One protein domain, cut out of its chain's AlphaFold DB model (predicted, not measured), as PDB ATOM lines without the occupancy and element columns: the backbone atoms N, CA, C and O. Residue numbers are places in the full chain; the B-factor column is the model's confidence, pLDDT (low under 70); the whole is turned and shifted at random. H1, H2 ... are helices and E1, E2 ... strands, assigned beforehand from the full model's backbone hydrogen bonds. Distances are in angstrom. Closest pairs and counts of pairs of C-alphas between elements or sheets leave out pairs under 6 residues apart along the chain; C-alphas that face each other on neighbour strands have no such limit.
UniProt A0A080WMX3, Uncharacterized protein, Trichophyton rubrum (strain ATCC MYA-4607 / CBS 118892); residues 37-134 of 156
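What this domain is: This is residues 37 to 134 of the 156 residues of an uncharacterized protein of Trichophyton rubrum (strain ATCC MYA-4607 / CBS 118892) (UniProt A0A080WMX3). A small slab of three parallel strands has H1 packed over one face, while H2 and H3 pass by the sheet mostly at its E1 edge, away from H1. H4, at the end of a long link, lies farthest out, beside H2. The printed part has 98 residues, with four named helices and three named strands that follow along the chain as E1 H1 E2 H2 H3 E3 H4; the sheet runs E1 E2 E3, all parallel, and the class is mixed, helices and strands. It is compact, with a radius of gyration of the C-alphas of 13.6 A, and spans 40 by 35 by 20 A.

Where its parts are: Find C-alpha 40 at (192.047, 175.966, 143.368); from there E1 runs to residue 45, 16.6 A on. E2 is residues 70 to 75, 15.7 A, and E3 residues 108 to 113, 16.0 A. H1, residues 53 to 65, is 18.3 A long, and H3, residues 88 to 99, 16.3 A. H2 is residues 80 to 86, 10.3 A; H4, residues 128 to 134, 9.9 A, ends at C-alpha 134, (179.159, 179.711, 159.941).

How they stand to each other: Look first at inner strand E2: N 42 and O 71 are 2.9 A apart towards E1, N 72 and O 109 2.8 A towards E3, both within hydrogen-bond range. H1 is on the sheet at a height over the sheet of 9.4 A, along the strands; its closest C-alphas to E2 are Cys 64 and Ile 70, 7.2 A. E1, H1, E2 form a strand-helix-strand unit, two parallel neighbours joined through a helix, with a right-handed crossover; that of E2, H2 H3, E3 is left-handed. H2 and H3 only graze the sheet; Leu 41 and Ala 91 are the closest C-alphas of E1 and H3, 7.3 A. H2 and H4 only just touch, with 3 pairs of C-alphas within 8 A, closest Val 85 and Leu 134 at 6.0 A. Every O i to N i+4 pair is within hydrogen-bond range in H1, H3 and H4, and 2 of 3 in H2.

The domain as a whole: The C-alphas of Ser 65 and Lys 128 are the two farthest apart, 40.1 A. The printed part has no cut, and the link E3 to H4 is long, with 14 residues. No printed residue is under 70 in pLDDT; H4 has a mean of 79.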
ATOM      1  N   GLU A  37     197.481 180.388 138.287       95.00
ATOM      2  CA  GLU A  37     198.733 179.619 138.383       95.00
ATOM      3  C   GLU A  37     198.784 178.723 139.632       95.00
ATOM      4  O   GLU A  37     199.481 177.709 139.659       95.00
ATOM      5  N   VAL A  38     198.034 179.091 140.675       94.44
ATOM      6  CA  VAL A  38     197.913 178.310 141.911       94.44
ATOM      7  C   VAL A  38     196.777 177.288 141.800       94.44
ATOM      8  O   VAL A  38     195.784 177.555 141.119       94.44
ATOM      9  N   PRO A  39     196.865 176.134 142.489       97.06
ATOM     10  CA  PRO A  39     195.747 175.204 142.576       97.06
ATOM     11  C   PRO A  39     194.516 175.859 143.215       97.06
ATOM     12  O   PRO A  39     194.663 176.657 144.140       97.06
ATOM     13  N   ILE A  40     193.310 175.488 142.780       97.44
ATOM     14  CA  ILE A  40     192.047 175.966 143.368       97.44
ATOM     15  C   ILE A  40     191.117 174.785 143.665       97.44
ATOM     16  O   ILE A  40     190.914 173.916 142.818       97.44
ATOM     17  N   LEU A  41     190.509 174.783 144.855       98.00
ATOM     18  CA  LEU A  41     189.307 173.999 145.147       98.00
ATOM     19  C   LEU A  41     188.068 174.845 144.852       98.00
ATOM     20  O   LEU A  41     187.926 175.939 145.396       98.00
ATOM     21  N   ILE A  42     187.143 174.308 144.061       98.12
ATOM     22  CA  ILE A  42     185.823 174.900 143.843       98.12
ATOM     23  C   ILE A  42     184.777 173.928 144.388       98.12
ATOM     24  O   ILE A  42     184.755 172.752 144.027       98.12
ATOM     25  N   LEU A  43     183.899 174.421 145.256       98.00
ATOM     26  CA  LEU A  43     182.730 173.697 145.750       98.00
ATOM     27  C   LEU A  43     181.488 174.420 145.232       98.00
ATOM     28  O   LEU A  43     181.364 175.628 145.428       98.00
ATOM     29  N   LYS A  44     180.572 173.709 144.570       98.25
ATOM     30  CA  LYS A  44     179.309 174.301 144.100       98.25
ATOM     31  C   LYS A  44     178.152 173.330 144.264       98.25
ATOM     32  O   LYS A  44     178.305 172.137 144.017       98.25
ATOM     33  N   SER A  45     176.996 173.846 144.664       98.00
ATOM     34  CA  SER A  45     175.777 173.053 144.759       98.00
ATOM     35  C   SER A  45     175.187 172.902 143.362       98.00
ATOM     36  O   SER A  45     175.123 173.867 142.598       98.00
ATOM     37  N   VAL A  46     174.743 171.692 143.033       98.12
ATOM     38  CA  VAL A  46     173.992 171.423 141.799       98.12
ATOM     39  C   VAL A  46     172.623 172.106 141.826       98.12
ATOM     40  O   VAL A  46     172.129 172.510 140.777       98.12
ATOM     41  N   ASN A  47     172.045 172.285 143.015       95.56
ATOM     42  CA  ASN A  47     170.722 172.875 143.216       95.56
ATOM     43  C   ASN A  47     170.798 174.312 143.756       95.56
ATOM     44  O   ASN A  47     169.872 174.751 144.436       95.56
ATOM     45  N   ASP A  48     171.902 175.022 143.510       95.00
ATOM     46  CA  ASP A  48     172.071 176.407 143.951       95.00
ATOM     47  C   ASP A  48     170.998 177.302 143.307       95.00
ATOM     48  O   ASP A  48     170.934 177.488 142.089       95.00
ATOM     49  N   GLU A  49     170.124 177.823 144.157       90.69
ATOM     50  CA  GLU A  49     168.955 178.621 143.822       90.69
ATOM     51  C   GLU A  49     169.281 180.104 143.592       90.69
ATOM     52  O   GLU A  49     168.440 180.836 143.067       90.69
ATOM     53  N   ILE A  50     170.489 180.546 143.961       89.19
ATOM     54  CA  ILE A  50     170.943 181.940 143.852       89.19
ATOM     55  C   ILE A  50     171.957 182.096 142.714       89.19
ATOM     56  O   ILE A  50     171.834 183.000 141.891       89.19
ATOM     57  N   SER A  51     172.960 181.219 142.659       90.44
ATOM     58  CA  SER A  51     174.018 181.208 141.651       90.44
ATOM     59  C   SER A  51     173.931 179.917 140.835       90.44
ATOM     60  O   SER A  51     174.404 178.878 141.301       90.44
ATOM     61  N   PRO A  52     173.395 179.953 139.602       92.25
ATOM     62  CA  PRO A  52     173.287 178.771 138.756       92.25
ATOM     63  C   PRO A  52     174.616 178.020 138.628       92.25
ATOM     64  O   PRO A  52     175.687 178.616 138.471       92.25
ATOM     65  N   ILE A  53     174.577 176.689 138.708       96.56
ATOM     66  CA  ILE A  53     175.789 175.869 138.573       96.56
ATOM     67  C   ILE A  53     176.462 176.048 137.205       96.56
ATOM     68  O   ILE A  53     177.689 176.048 137.138       96.56
ATOM     69  N   SER A  54     175.683 176.294 136.146       97.06
ATOM     70  CA  SER A  54     176.177 176.487 134.775       97.06
ATOM     71  C   SER A  54     177.251 177.567 134.655       97.06
ATOM     72  O   SER A  54     178.197 177.404 133.890       97.06
ATOM     73  N   ASP A  55     177.144 178.644 135.433       95.88
ATOM     74  CA  ASP A  55     178.101 179.751 135.379       95.88
ATOM     75  C   ASP A  55     179.458 179.321 135.955       95.88
ATOM     76  O   ASP A  55     180.518 179.681 135.447       95.88
ATOM     77  N   THR A  56     179.431 178.491 137.002       97.81
ATOM     78  CA  THR A  56     180.641 177.893 137.580       97.81
ATOM     79  C   THR A  56     181.213 176.809 136.676       97.81
ATOM     80  O   THR A  56     182.430 176.739 136.535       97.81
ATOM     81  N   ASP A  57     180.365 176.010 136.026       98.50
ATOM     82  CA  ASP A  57     180.797 175.021 135.035       98.50
ATOM     83  C   ASP A  57     181.569 175.686 133.889       98.50
ATOM     84  O   ASP A  57     182.675 175.251 133.567       98.50
ATOM     85  N   ALA A  58     181.035 176.780 133.338       97.94
ATOM     86  CA  ALA A  58     181.684 177.549 132.278       97.94
ATOM     87  C   ALA A  58     183.006 178.186 132.740       97.94
ATOM     88  O   ALA A  58     183.993 178.185 132.003       97.94
ATOM     89  N   LEU A  59     183.055 178.702 133.975       98.00
ATOM     90  CA  LEU A  59     184.284 179.248 134.550       98.00
ATOM     91  C   LEU A  59     185.369 178.174 134.708       98.00
ATOM     92  O   LEU A  59     186.525 178.404 134.354       98.00
ATOM     93  N   VAL A  60     184.997 176.999 135.227       98.38
ATOM     94  CA  VAL A  60     185.914 175.864 135.389       98.38
ATOM     95  C   VAL A  60     186.427 175.406 134.031       98.38
ATOM     96  O   VAL A  60     187.633 175.250 133.873       98.38
ATOM     97  N   GLU A  61     185.549 175.247 133.040       98.19
ATOM     98  CA  GLU A  61     185.950 174.880 131.679       98.19
ATOM     99  C   GLU A  61     186.959 175.878 131.098       98.19
ATOM    100  O   GLU A  61     188.002 175.468 130.583       98.19
ATOM    101  N   ASN A  62     186.709 177.181 131.259       98.00
ATOM    102  CA  ASN A  62     187.633 178.215 130.810       98.00
ATOM    103  C   ASN A  62     189.013 178.087 131.480       98.00
ATOM    104  O   ASN A  62     190.023 177.982 130.780       98.00
ATOM    105  N   TYR A  63     189.069 178.010 132.812       98.38
ATOM    106  CA  TYR A  63     190.330 177.849 133.544       98.38
ATOM    107  C   TYR A  63     191.073 176.568 133.161       98.38
ATOM    108  O   TYR A  63     192.289 176.588 132.966       98.38
ATOM    109  N   CYS A  64     190.351 175.464 132.993       98.00
ATOM    110  CA  CYS A  64     190.934 174.188 132.604       98.00
ATOM    111  C   CYS A  64     191.495 174.209 131.181       98.00
ATOM    112  O   CYS A  64     192.585 173.686 130.956       98.00
ATOM    113  N   SER A  65     190.812 174.870 130.239       97.75
ATOM    114  CA  SER A  65     191.325 175.068 128.876       97.75
ATOM    115  C   SER A  65     192.624 175.883 128.848       97.75
ATOM    116  O   SER A  65     193.465 175.689 127.973       97.75
ATOM    117  N   GLY A  66     192.815 176.746 129.851       97.25
ATOM    118  CA  GLY A  66     194.027 177.528 130.060       97.25
ATOM    119  C   GLY A  66     195.171 176.792 130.765       97.25
ATOM    120  O   GLY A  66     196.254 177.356 130.893       97.25
ATOM    121  N   GLY A  67     194.962 175.553 131.226       97.69
ATOM    122  CA  GLY A  67     195.977 174.767 131.937       97.69
ATOM    123  C   GLY A  67     196.015 174.971 133.457       97.69
ATOM    124  O   GLY A  67     197.004 174.593 134.089       97.69
ATOM    125  N   ALA A  68     194.963 175.542 134.055       98.25
ATOM    126  CA  ALA A  68     194.856 175.657 135.508       98.25
ATOM    127  C   ALA A  68     194.851 174.284 136.207       98.25
ATOM    128  O   ALA A  68     194.549 173.245 135.614       98.25
ATOM    129  N   THR A  69     195.140 174.290 137.510       98.31
ATOM    130  CA  THR A  69     194.958 173.121 138.381       98.31
ATOM    131  C   THR A  69     193.726 173.324 139.259       98.31
ATOM    132  O   THR A  69     193.748 174.149 140.170       98.31
ATOM    133  N   ILE A  70     192.649 172.586 138.985       98.31
ATOM    134  CA  ILE A  70     191.344 172.764 139.638       98.31
ATOM    135  C   ILE A  70     190.844 171.425 140.189       98.31
ATOM    136  O   ILE A  70     190.701 170.460 139.443       98.31
ATOM    137  N   ASP A  71     190.496 171.382 141.474       97.81
ATOM    138  CA  ASP A  71     189.643 170.336 142.051       97.81
ATOM    139  C   ASP A  71     188.228 170.909 142.191       97.81
ATOM    140  O   ASP A  71     187.969 171.751 143.048       97.81
ATOM    141  N   TYR A  72     187.317 170.502 141.312       98.38
ATOM    142  CA  TYR A  72     185.940 170.969 141.289       98.38
ATOM    143  C   TYR A  72     184.983 169.883 141.786       98.38
ATOM    144  O   TYR A  72     184.877 168.795 141.211       98.38
ATOM    145  N   LYS A  73     184.248 170.185 142.858       98.25
ATOM    146  CA  LYS A  73     183.261 169.281 143.452       98.25
ATOM    147  C   LYS A  73     181.867 169.891 143.377       98.25
ATOM    148  O   LYS A  73     181.613 170.974 143.905       98.25
ATOM    149  N   ARG A  74     180.967 169.154 142.732       98.56
ATOM    150  CA  ARG A  74     179.545 169.458 142.606       98.56
ATOM    151  C   ARG A  74     178.780 168.678 143.669       98.56
ATOM    152  O   ARG A  74     178.814 167.450 143.663       98.56
ATOM    153  N   ASP A  75     178.129 169.371 144.587       98.12
ATOM    154  CA  ASP A  75     177.379 168.773 145.692       98.12
ATOM    155  C   ASP A  75     175.902 168.590 145.312       98.12
ATOM    156  O   ASP A  75     175.241 169.545 144.900       98.12
ATOM    157  N   LEU A  76     175.393 167.359 145.419       97.50
ATOM    158  CA  LEU A  76     174.046 166.991 144.965       97.50
ATOM    159  C   LEU A  76     172.912 167.326 145.936       97.50
ATOM    160  O   LEU A  76     171.771 167.410 145.487       97.50
ATOM    161  N   LEU A  77     173.175 167.435 147.238       95.94
ATOM    162  CA  LEU A  77     172.120 167.541 148.258       95.94
ATOM    163  C   LEU A  77     171.977 168.930 148.868       95.94
ATOM    164  O   LEU A  77     170.969 169.227 149.508       95.94
ATOM    165  N   SER A  78     172.987 169.770 148.705       94.00
ATOM    166  CA  SER A  78     172.957 171.139 149.193       94.00
ATOM    167  C   SER A  78     172.192 172.077 148.254       94.00
ATOM    168  O   SER A  78     171.885 171.750 147.108       94.00
ATOM    169  N   VAL A  79     171.931 173.271 148.770       92.62
ATOM    170  CA  VAL A  79     171.481 174.500 148.102       92.62
ATOM    171  C   VAL A  79     172.478 175.606 148.493       92.62
ATOM    172  O   VAL A  79     173.440 175.320 149.216       92.62
ATOM    173  N   HIS A  80     172.290 176.858 148.071       91.19
ATOM    174  CA  HIS A  80     173.273 177.933 148.262       91.19
ATOM    175  C   HIS A  80     173.753 178.065 149.718       91.19
ATOM    176  O   HIS A  80     174.944 177.994 150.027       91.19
ATOM    177  N   THR A  81     172.802 178.213 150.641       88.06
ATOM    178  CA  THR A  81     173.097 178.454 152.062       88.06
ATOM    179  C   THR A  81     173.604 177.210 152.780       88.06
ATOM    180  O   THR A  81     174.493 177.308 153.628       88.06
ATOM    181  N   THR A  82     173.075 176.029 152.450       90.12
ATOM    182  CA  THR A  82     173.491 174.797 153.125       90.12
ATOM    183  C   THR A  82     174.902 174.405 152.714       90.12
ATOM    184  O   THR A  82     175.677 174.025 153.590       90.12
ATOM    185  N   LEU A  83     175.291 174.611 151.448       93.12
ATOM    186  CA  LEU A  83     176.657 174.347 151.001       93.12
ATOM    187  C   LEU A  83     177.686 175.239 151.698       93.12
ATOM    188  O   LEU A  83     178.778 174.768 152.011       93.12
ATOM    189  N   ALA A  84     177.348 176.498 151.992       88.38
ATOM    190  CA  ALA A  84     178.248 177.388 152.728       88.38
ATOM    191  C   ALA A  84     178.677 176.786 154.080       88.38
ATOM    192  O   ALA A  84     179.819 176.956 154.504       88.38
ATOM    193  N   VAL A  85     177.788 176.029 154.734       87.62
ATOM    194  CA  VAL A  85     178.076 175.350 156.006       87.62
ATOM    195  C   VAL A  85     178.677 173.967 155.779       87.62
ATOM    196  O   VAL A  85     179.687 173.625 156.390       87.62
ATOM    197  N   THR A  86     178.077 173.151 154.910       89.88
ATOM    198  CA  THR A  86     178.474 171.747 154.717       89.88
ATOM    199  C   THR A  86     179.758 171.601 153.905       89.88
ATOM    200  O   THR A  86     180.416 170.563 153.987       89.88
ATOM    201  N   GLY A  87     180.126 172.610 153.113       93.44
ATOM    202  CA  GLY A  87     181.348 172.670 152.307       93.44
ATOM    203  C   GLY A  87     182.551 173.261 153.044       93.44
ATOM    204  O   GLY A  87     183.689 172.902 152.739       93.44
ATOM    205  N   ALA A  88     182.324 174.094 154.065       92.00
ATOM    206  CA  ALA A  88     183.386 174.711 154.863       92.00
ATOM    207  C   ALA A  88     184.444 173.728 155.408       92.00
ATOM    208  O   ALA A  88     185.631 174.042 155.311       92.00
ATOM    209  N   PRO A  89     184.094 172.529 155.917       92.62
ATOM    210  CA  PRO A  89     185.091 171.602 156.449       92.62
ATOM    211  C   PRO A  89     186.077 171.140 155.384       92.62
ATOM    212  O   PRO A  89     187.284 171.098 155.609       92.62
ATOM    213  N   GLN A  90     185.559 170.833 154.194       94.00
ATOM    214  CA  GLN A  90     186.371 170.400 153.071       94.00
ATOM    215  C   GLN A  90     187.281 171.526 152.575       94.00
ATOM    216  O   GLN A  90     188.442 171.268 152.267       94.00
ATOM    217  N   ALA A  91     186.790 172.768 152.553       94.50
ATOM    218  CA  ALA A  91     187.614 173.928 152.231       94.50
ATOM    219  C   ALA A  91     188.750 174.127 153.251       94.50
ATOM    220  O   ALA A  91     189.892 174.348 152.854       94.50
ATOM    221  N   ILE A  92     188.466 173.983 154.550       93.31
ATOM    222  CA  ILE A  92     189.467 174.096 155.624       93.31
ATOM    223  C   ILE A  92     190.542 173.013 155.492       93.31
ATOM    224  O   ILE A  92     191.728 173.330 155.532       93.31
ATOM    225  N   LEU A  93     190.146 171.751 155.309       93.25
ATOM    226  CA  LEU A  93     191.082 170.638 155.120       93.25
ATOM    227  C   LEU A  93     191.953 170.843 153.883       93.25
ATOM    228  O   LEU A  93     193.167 170.685 153.945       93.25
ATOM    229  N   TRP A  94     191.338 171.252 152.773       95.31
ATOM    230  CA  TRP A  94     192.063 171.505 151.538       95.31
ATOM    231  C   TRP A  94     193.074 172.643 151.702       95.31
ATOM    232  O   TRP A  94     194.206 172.507 151.245       95.31
ATOM    233  N   LEU A  95     192.704 173.733 152.382       95.38
ATOM    234  CA  LEU A  95     193.615 174.843 152.677       95.38
ATOM    235  C   LEU A  95     194.755 174.421 153.604       95.38
ATOM    236  O   LEU A  95     195.902 174.755 153.314       95.38
ATOM    237  N   ARG A  96     194.462 173.673 154.677       94.50
ATOM    238  CA  ARG A  96     195.480 173.123 155.585       94.50
ATOM    239  C   ARG A  96     196.527 172.349 154.792       94.50
ATOM    240  O   ARG A  96     197.706 172.650 154.901       94.50
ATOM    241  N   ASP A  97     196.093 171.435 153.929       95.44
ATOM    242  CA  ASP A  97     197.010 170.634 153.126       95.44
ATOM    243  C   ASP A  97     197.896 171.516 152.215       95.44
ATOM    244  O   ASP A  97     199.084 171.238 152.064       95.44
ATOM    245  N   ARG A  98     197.372 172.612 151.637       95.81
ATOM    246  CA  ARG A  98     198.196 173.559 150.847       95.81
ATOM    247  C   ARG A  98     199.212 174.306 151.709       95.81
ATOM    248  O   ARG A  98     200.343 174.497 151.272       95.81
ATOM    249  N   LEU A  99     198.810 174.725 152.908       95.19
ATOM    250  CA  LEU A  99     199.676 175.434 153.855       95.19
ATOM    251  C   LEU A  99     200.767 174.523 154.437       95.19
ATOM    252  O   LEU A  99     201.874 174.993 154.682       95.19
ATOM    253  N   ASP A 100     200.492 173.224 154.558       96.94
ATOM    254  CA  ASP A 100     201.453 172.198 154.975       96.94
ATOM    255  C   ASP A 100     202.371 171.730 153.823       96.94
ATOM    256  O   ASP A 100     203.187 170.823 153.990       96.94
ATOM    257  N   GLY A 101     202.260 172.333 152.633       95.06
ATOM    258  CA  GLY A 101     203.083 171.994 151.469       95.06
ATOM    259  C   GLY A 101     202.694 170.681 150.780       95.06
ATOM    260  O   GLY A 101     203.472 170.142 149.991       95.06
ATOM    261  N   ILE A 102     201.496 170.152 151.046       95.94
ATOM    262  CA  ILE A 102     200.981 168.955 150.380       95.94
ATOM    263  C   ILE A 102     200.501 169.337 148.978       95.94
ATOM    264  O   ILE A 102     199.516 170.068 148.797       95.94
ATOM    265  N   ASN A 103     201.188 168.798 147.971       90.00
ATOM    266  CA  ASN A 103     200.902 169.050 146.561       90.00
ATOM    267  C   ASN A 103     199.496 168.585 146.146       90.00
ATOM    268  O   ASN A 103     198.966 167.602 146.663       90.00
ATOM    269  N   VAL A 104     198.919 169.279 145.162       92.62
ATOM    270  CA  VAL A 104     197.709 168.852 144.440       92.62
ATOM    271  C   VAL A 104     198.133 168.166 143.145       92.62
ATOM    272  O   VAL A 104     199.129 168.553 142.531       92.62
ATOM    273  N   GLU A 105     197.384 167.148 142.727       93.06
ATOM    274  CA  GLU A 105     197.525 166.570 141.391       93.06
ATOM    275  C   GLU A 105     197.310 167.661 140.331       93.06
ATOM    276  O   GLU A 105     196.341 168.413 140.397       93.06
ATOM    277  N   LYS A 106     198.235 167.782 139.375       95.81
ATOM    278  CA  LYS A 106     198.148 168.815 138.337       95.81
ATOM    279  C   LYS A 106     196.980 168.555 137.389       95.81
ATOM    280  O   LYS A 106     196.684 167.412 137.053       95.81
ATOM    281  N   GLY A 107     196.418 169.641 136.869       97.38
ATOM    282  CA  GLY A 107     195.311 169.610 135.919       97.38
ATOM    283  C   GLY A 107     193.952 169.718 136.598       97.38
ATOM    284  O   GLY A 107     193.839 170.094 137.764       97.38
ATOM    285  N   CYS A 108     192.902 169.432 135.835       98.25
ATOM    286  CA  CYS A 108     191.535 169.627 136.285       98.25
ATOM    287  C   CYS A 108     190.816 168.319 136.575       98.25
ATOM    288  O   CYS A 108     190.814 167.397 135.759       98.25
ATOM    289  N   LYS A 109     190.113 168.290 137.704       98.00
ATOM    290  CA  LYS A 109     189.238 167.197 138.103       98.00
ATOM    291  C   LYS A 109     187.876 167.751 138.484       98.00
ATOM    292  O   LYS A 109     187.770 168.516 139.431       98.00
ATOM    293  N   THR A 110     186.835 167.296 137.794       98.25
ATOM    294  CA  THR A 110     185.443 167.576 138.160       98.25
ATOM    295  C   THR A 110     184.802 166.308 138.698       98.25
ATOM    296  O   THR A 110     184.913 165.243 138.095       98.25
ATOM    297  N   SER A 111     184.121 166.408 139.836       97.75
ATOM    298  CA  SER A 111     183.404 165.289 140.445       97.75
ATOM    299  C   SER A 111     182.058 165.737 140.989       97.75
ATOM    300  O   SER A 111     181.951 166.793 141.603       97.75
ATOM    301  N   THR A 112     181.032 164.918 140.783       98.25
ATOM    302  CA  THR A 112     179.729 165.093 141.425       98.25
ATOM    303  C   THR A 112     179.655 164.153 142.617       98.25
ATOM    304  O   THR A 112     179.802 162.941 142.462       98.25
ATOM    305  N   ILE A 113     179.460 164.711 143.805       96.69
ATOM    306  CA  ILE A 113     179.457 163.986 145.072       96.69
ATOM    307  C   ILE A 113     178.108 164.136 145.767       96.69
ATOM    308  O   ILE A 113     177.404 165.129 145.599       96.69
ATOM    309  N   PHE A 114     177.752 163.135 146.570       95.31
ATOM    310  CA  PHE A 114     176.483 163.129 147.292       95.31
ATOM    311  C   PHE A 114     176.387 164.290 148.290       95.31
ATOM    312  O   PHE A 114     175.405 165.021 148.281       95.31
ATOM    313  N   MET A 115     177.422 164.478 149.118       91.38
ATOM    314  CA  MET A 115     177.509 165.580 150.077       91.38
ATOM    315  C   MET A 115     178.972 165.845 150.474       91.38
ATOM    316  O   MET A 115     179.706 164.902 150.790       91.38
ATOM    317  N   THR A 116     179.397 167.109 150.514       90.25
ATOM    318  CA  THR A 116     180.744 167.538 150.936       90.25
ATOM    319  C   THR A 116     181.035 167.193 152.397       90.25
ATOM    320  O   THR A 116     182.150 166.802 152.724       90.25
ATOM    321  N   LEU A 117     180.031 167.272 153.280       88.50
ATOM    322  CA  LEU A 117     180.176 166.981 154.715       88.50
ATOM    323  C   LEU A 117     180.484 165.503 155.006       88.50
ATOM    324  O   LEU A 117     181.001 165.182 156.070       88.50
ATOM    325  N   LEU A 118     180.172 164.602 154.072       88.69
ATOM    326  CA  LEU A 118     180.454 163.171 154.209       88.69
ATOM    327  C   LEU A 118     181.840 162.786 153.679       88.69
ATOM    328  O   LEU A 118     182.196 161.609 153.676       88.69
ATOM    329  N   GLN A 119     182.621 163.756 153.200       89.00
ATOM    330  CA  GLN A 119     183.980 163.503 152.741       89.00
ATOM    331  C   GLN A 119     184.903 163.204 153.937       89.00
ATOM    332  O   GLN A 119     184.678 163.724 155.034       89.00
ATOM    333  N   PRO A 120     185.943 162.370 153.755       88.88
ATOM    334  CA  PRO A 120     186.847 161.993 154.838       88.88
ATOM    335  C   PRO A 120     187.426 163.202 155.583       88.88
ATOM    336  O   PRO A 120     187.792 164.203 154.971       88.88
ATOM    337  N   GLY A 121     187.491 163.108 156.913       84.44
ATOM    338  CA  GLY A 121     188.026 164.157 157.785       84.44
ATOM    339  C   GLY A 121     187.116 165.374 157.989       84.44
ATOM    340  O   GLY A 121     187.402 166.198 158.853       84.44
ATOM    341  N   ALA A 122     186.000 165.508 157.259       83.94
ATOM    342  CA  ALA A 122     185.141 166.696 157.337       83.94
ATOM    343  C   ALA A 122     184.622 166.973 158.762       83.94
ATOM    344  O   ALA A 122     184.573 168.120 159.198       83.94
ATOM    345  N   LEU A 123     184.281 165.936 159.528       80.06
ATOM    346  CA  LEU A 123     183.820 166.112 160.910       80.06
ATOM    347  C   LEU A 123     184.953 166.456 161.891       80.06
ATOM    348  O   LEU A 123     184.684 167.041 162.934       80.06
ATOM    349  N   GLU A 124     186.209 166.149 161.560       83.50
ATOM    350  CA  GLU A 124     187.362 166.377 162.447       83.50
ATOM    351  C   GLU A 124     187.655 167.868 162.635       83.50
ATOM    352  O   GLU A 124     188.092 168.294 163.702       83.50
ATOM    353  N   VAL A 125     187.378 168.675 161.609       83.31
ATOM    354  CA  VAL A 125     187.578 170.129 161.643       83.31
ATOM    355  C   VAL A 125     186.314 170.892 162.041       83.31
ATOM    356  O   VAL A 125     186.357 172.109 162.202       83.31
ATOM    357  N   MET A 126     185.186 170.207 162.240       79.12
ATOM    358  CA  MET A 126     183.902 170.825 162.576       79.12
ATOM    359  C   MET A 126     183.673 170.909 164.079       79.12
ATOM    360  O   MET A 126     182.838 170.215 164.658       79.12
ATOM    361  N   SER A 127     184.398 171.820 164.726       78.94
ATOM    362  CA  SER A 127     184.079 172.199 166.103       78.94
ATOM    363  C   SER A 127     182.744 172.952 166.175       78.94
ATOM    364  O   SER A 127     182.348 173.651 165.237       78.94
ATOM    365  N   LYS A 128     182.078 172.893 167.336       77.75
ATOM    366  CA  LYS A 128     180.866 173.685 167.609       77.75
ATOM    367  C   LYS A 128     181.076 175.178 167.327       77.75
ATOM    368  O   LYS A 128     180.189 175.825 166.793       77.75
ATOM    369  N   THR A 129     182.260 175.713 167.623       77.69
ATOM    370  CA  THR A 129     182.604 177.116 167.358       77.69
ATOM    371  C   THR A 129     182.608 177.448 165.868       77.69
ATOM    372  O   THR A 129     182.103 178.497 165.477       77.69
ATOM    373  N   ILE A 130     183.156 176.568 165.027       80.06
ATOM    374  CA  ILE A 130     183.163 176.763 163.572       80.06
ATOM    375  C   ILE A 130     181.731 176.722 163.040       80.06
ATOM    376  O   ILE A 130     181.334 177.619 162.301       80.06
ATOM    377  N   ILE A 131     180.931 175.754 163.493       76.75
ATOM    378  CA  ILE A 131     179.513 175.650 163.132       76.75
ATOM    379  C   ILE A 131     178.751 176.916 163.546       76.75
ATOM    380  O   ILE A 131     178.092 177.529 162.712       76.75
ATOM    381  N   ASP A 132     178.879 177.347 164.802       79.69
ATOM    382  CA  ASP A 132     178.193 178.532 165.325       79.69
ATOM    383  C   ASP A 132     178.593 179.800 164.547       79.69
ATOM    384  O   ASP A 132     177.749 180.651 164.271       79.69
ATOM    385  N   ASN A 133     179.863 179.935 164.153       80.56
ATOM    386  CA  ASN A 133     180.337 181.063 163.349       80.56
ATOM    387  C   ASN A 133     179.786 181.041 161.917       80.56
ATOM    388  O   ASN A 133     179.354 182.082 161.422       80.56
ATOM    389  N   LEU A 134     179.745 179.872 161.275       79.69
ATOM    390  CA  LEU A 134     179.159 179.711 159.941       79.69
ATOM    391  C   LEU A 134     177.650 179.989 159.963       79.69
ATOM    392  O   LEU A 134     177.145 180.727 159.123       79.69
TER     393      LEU A 134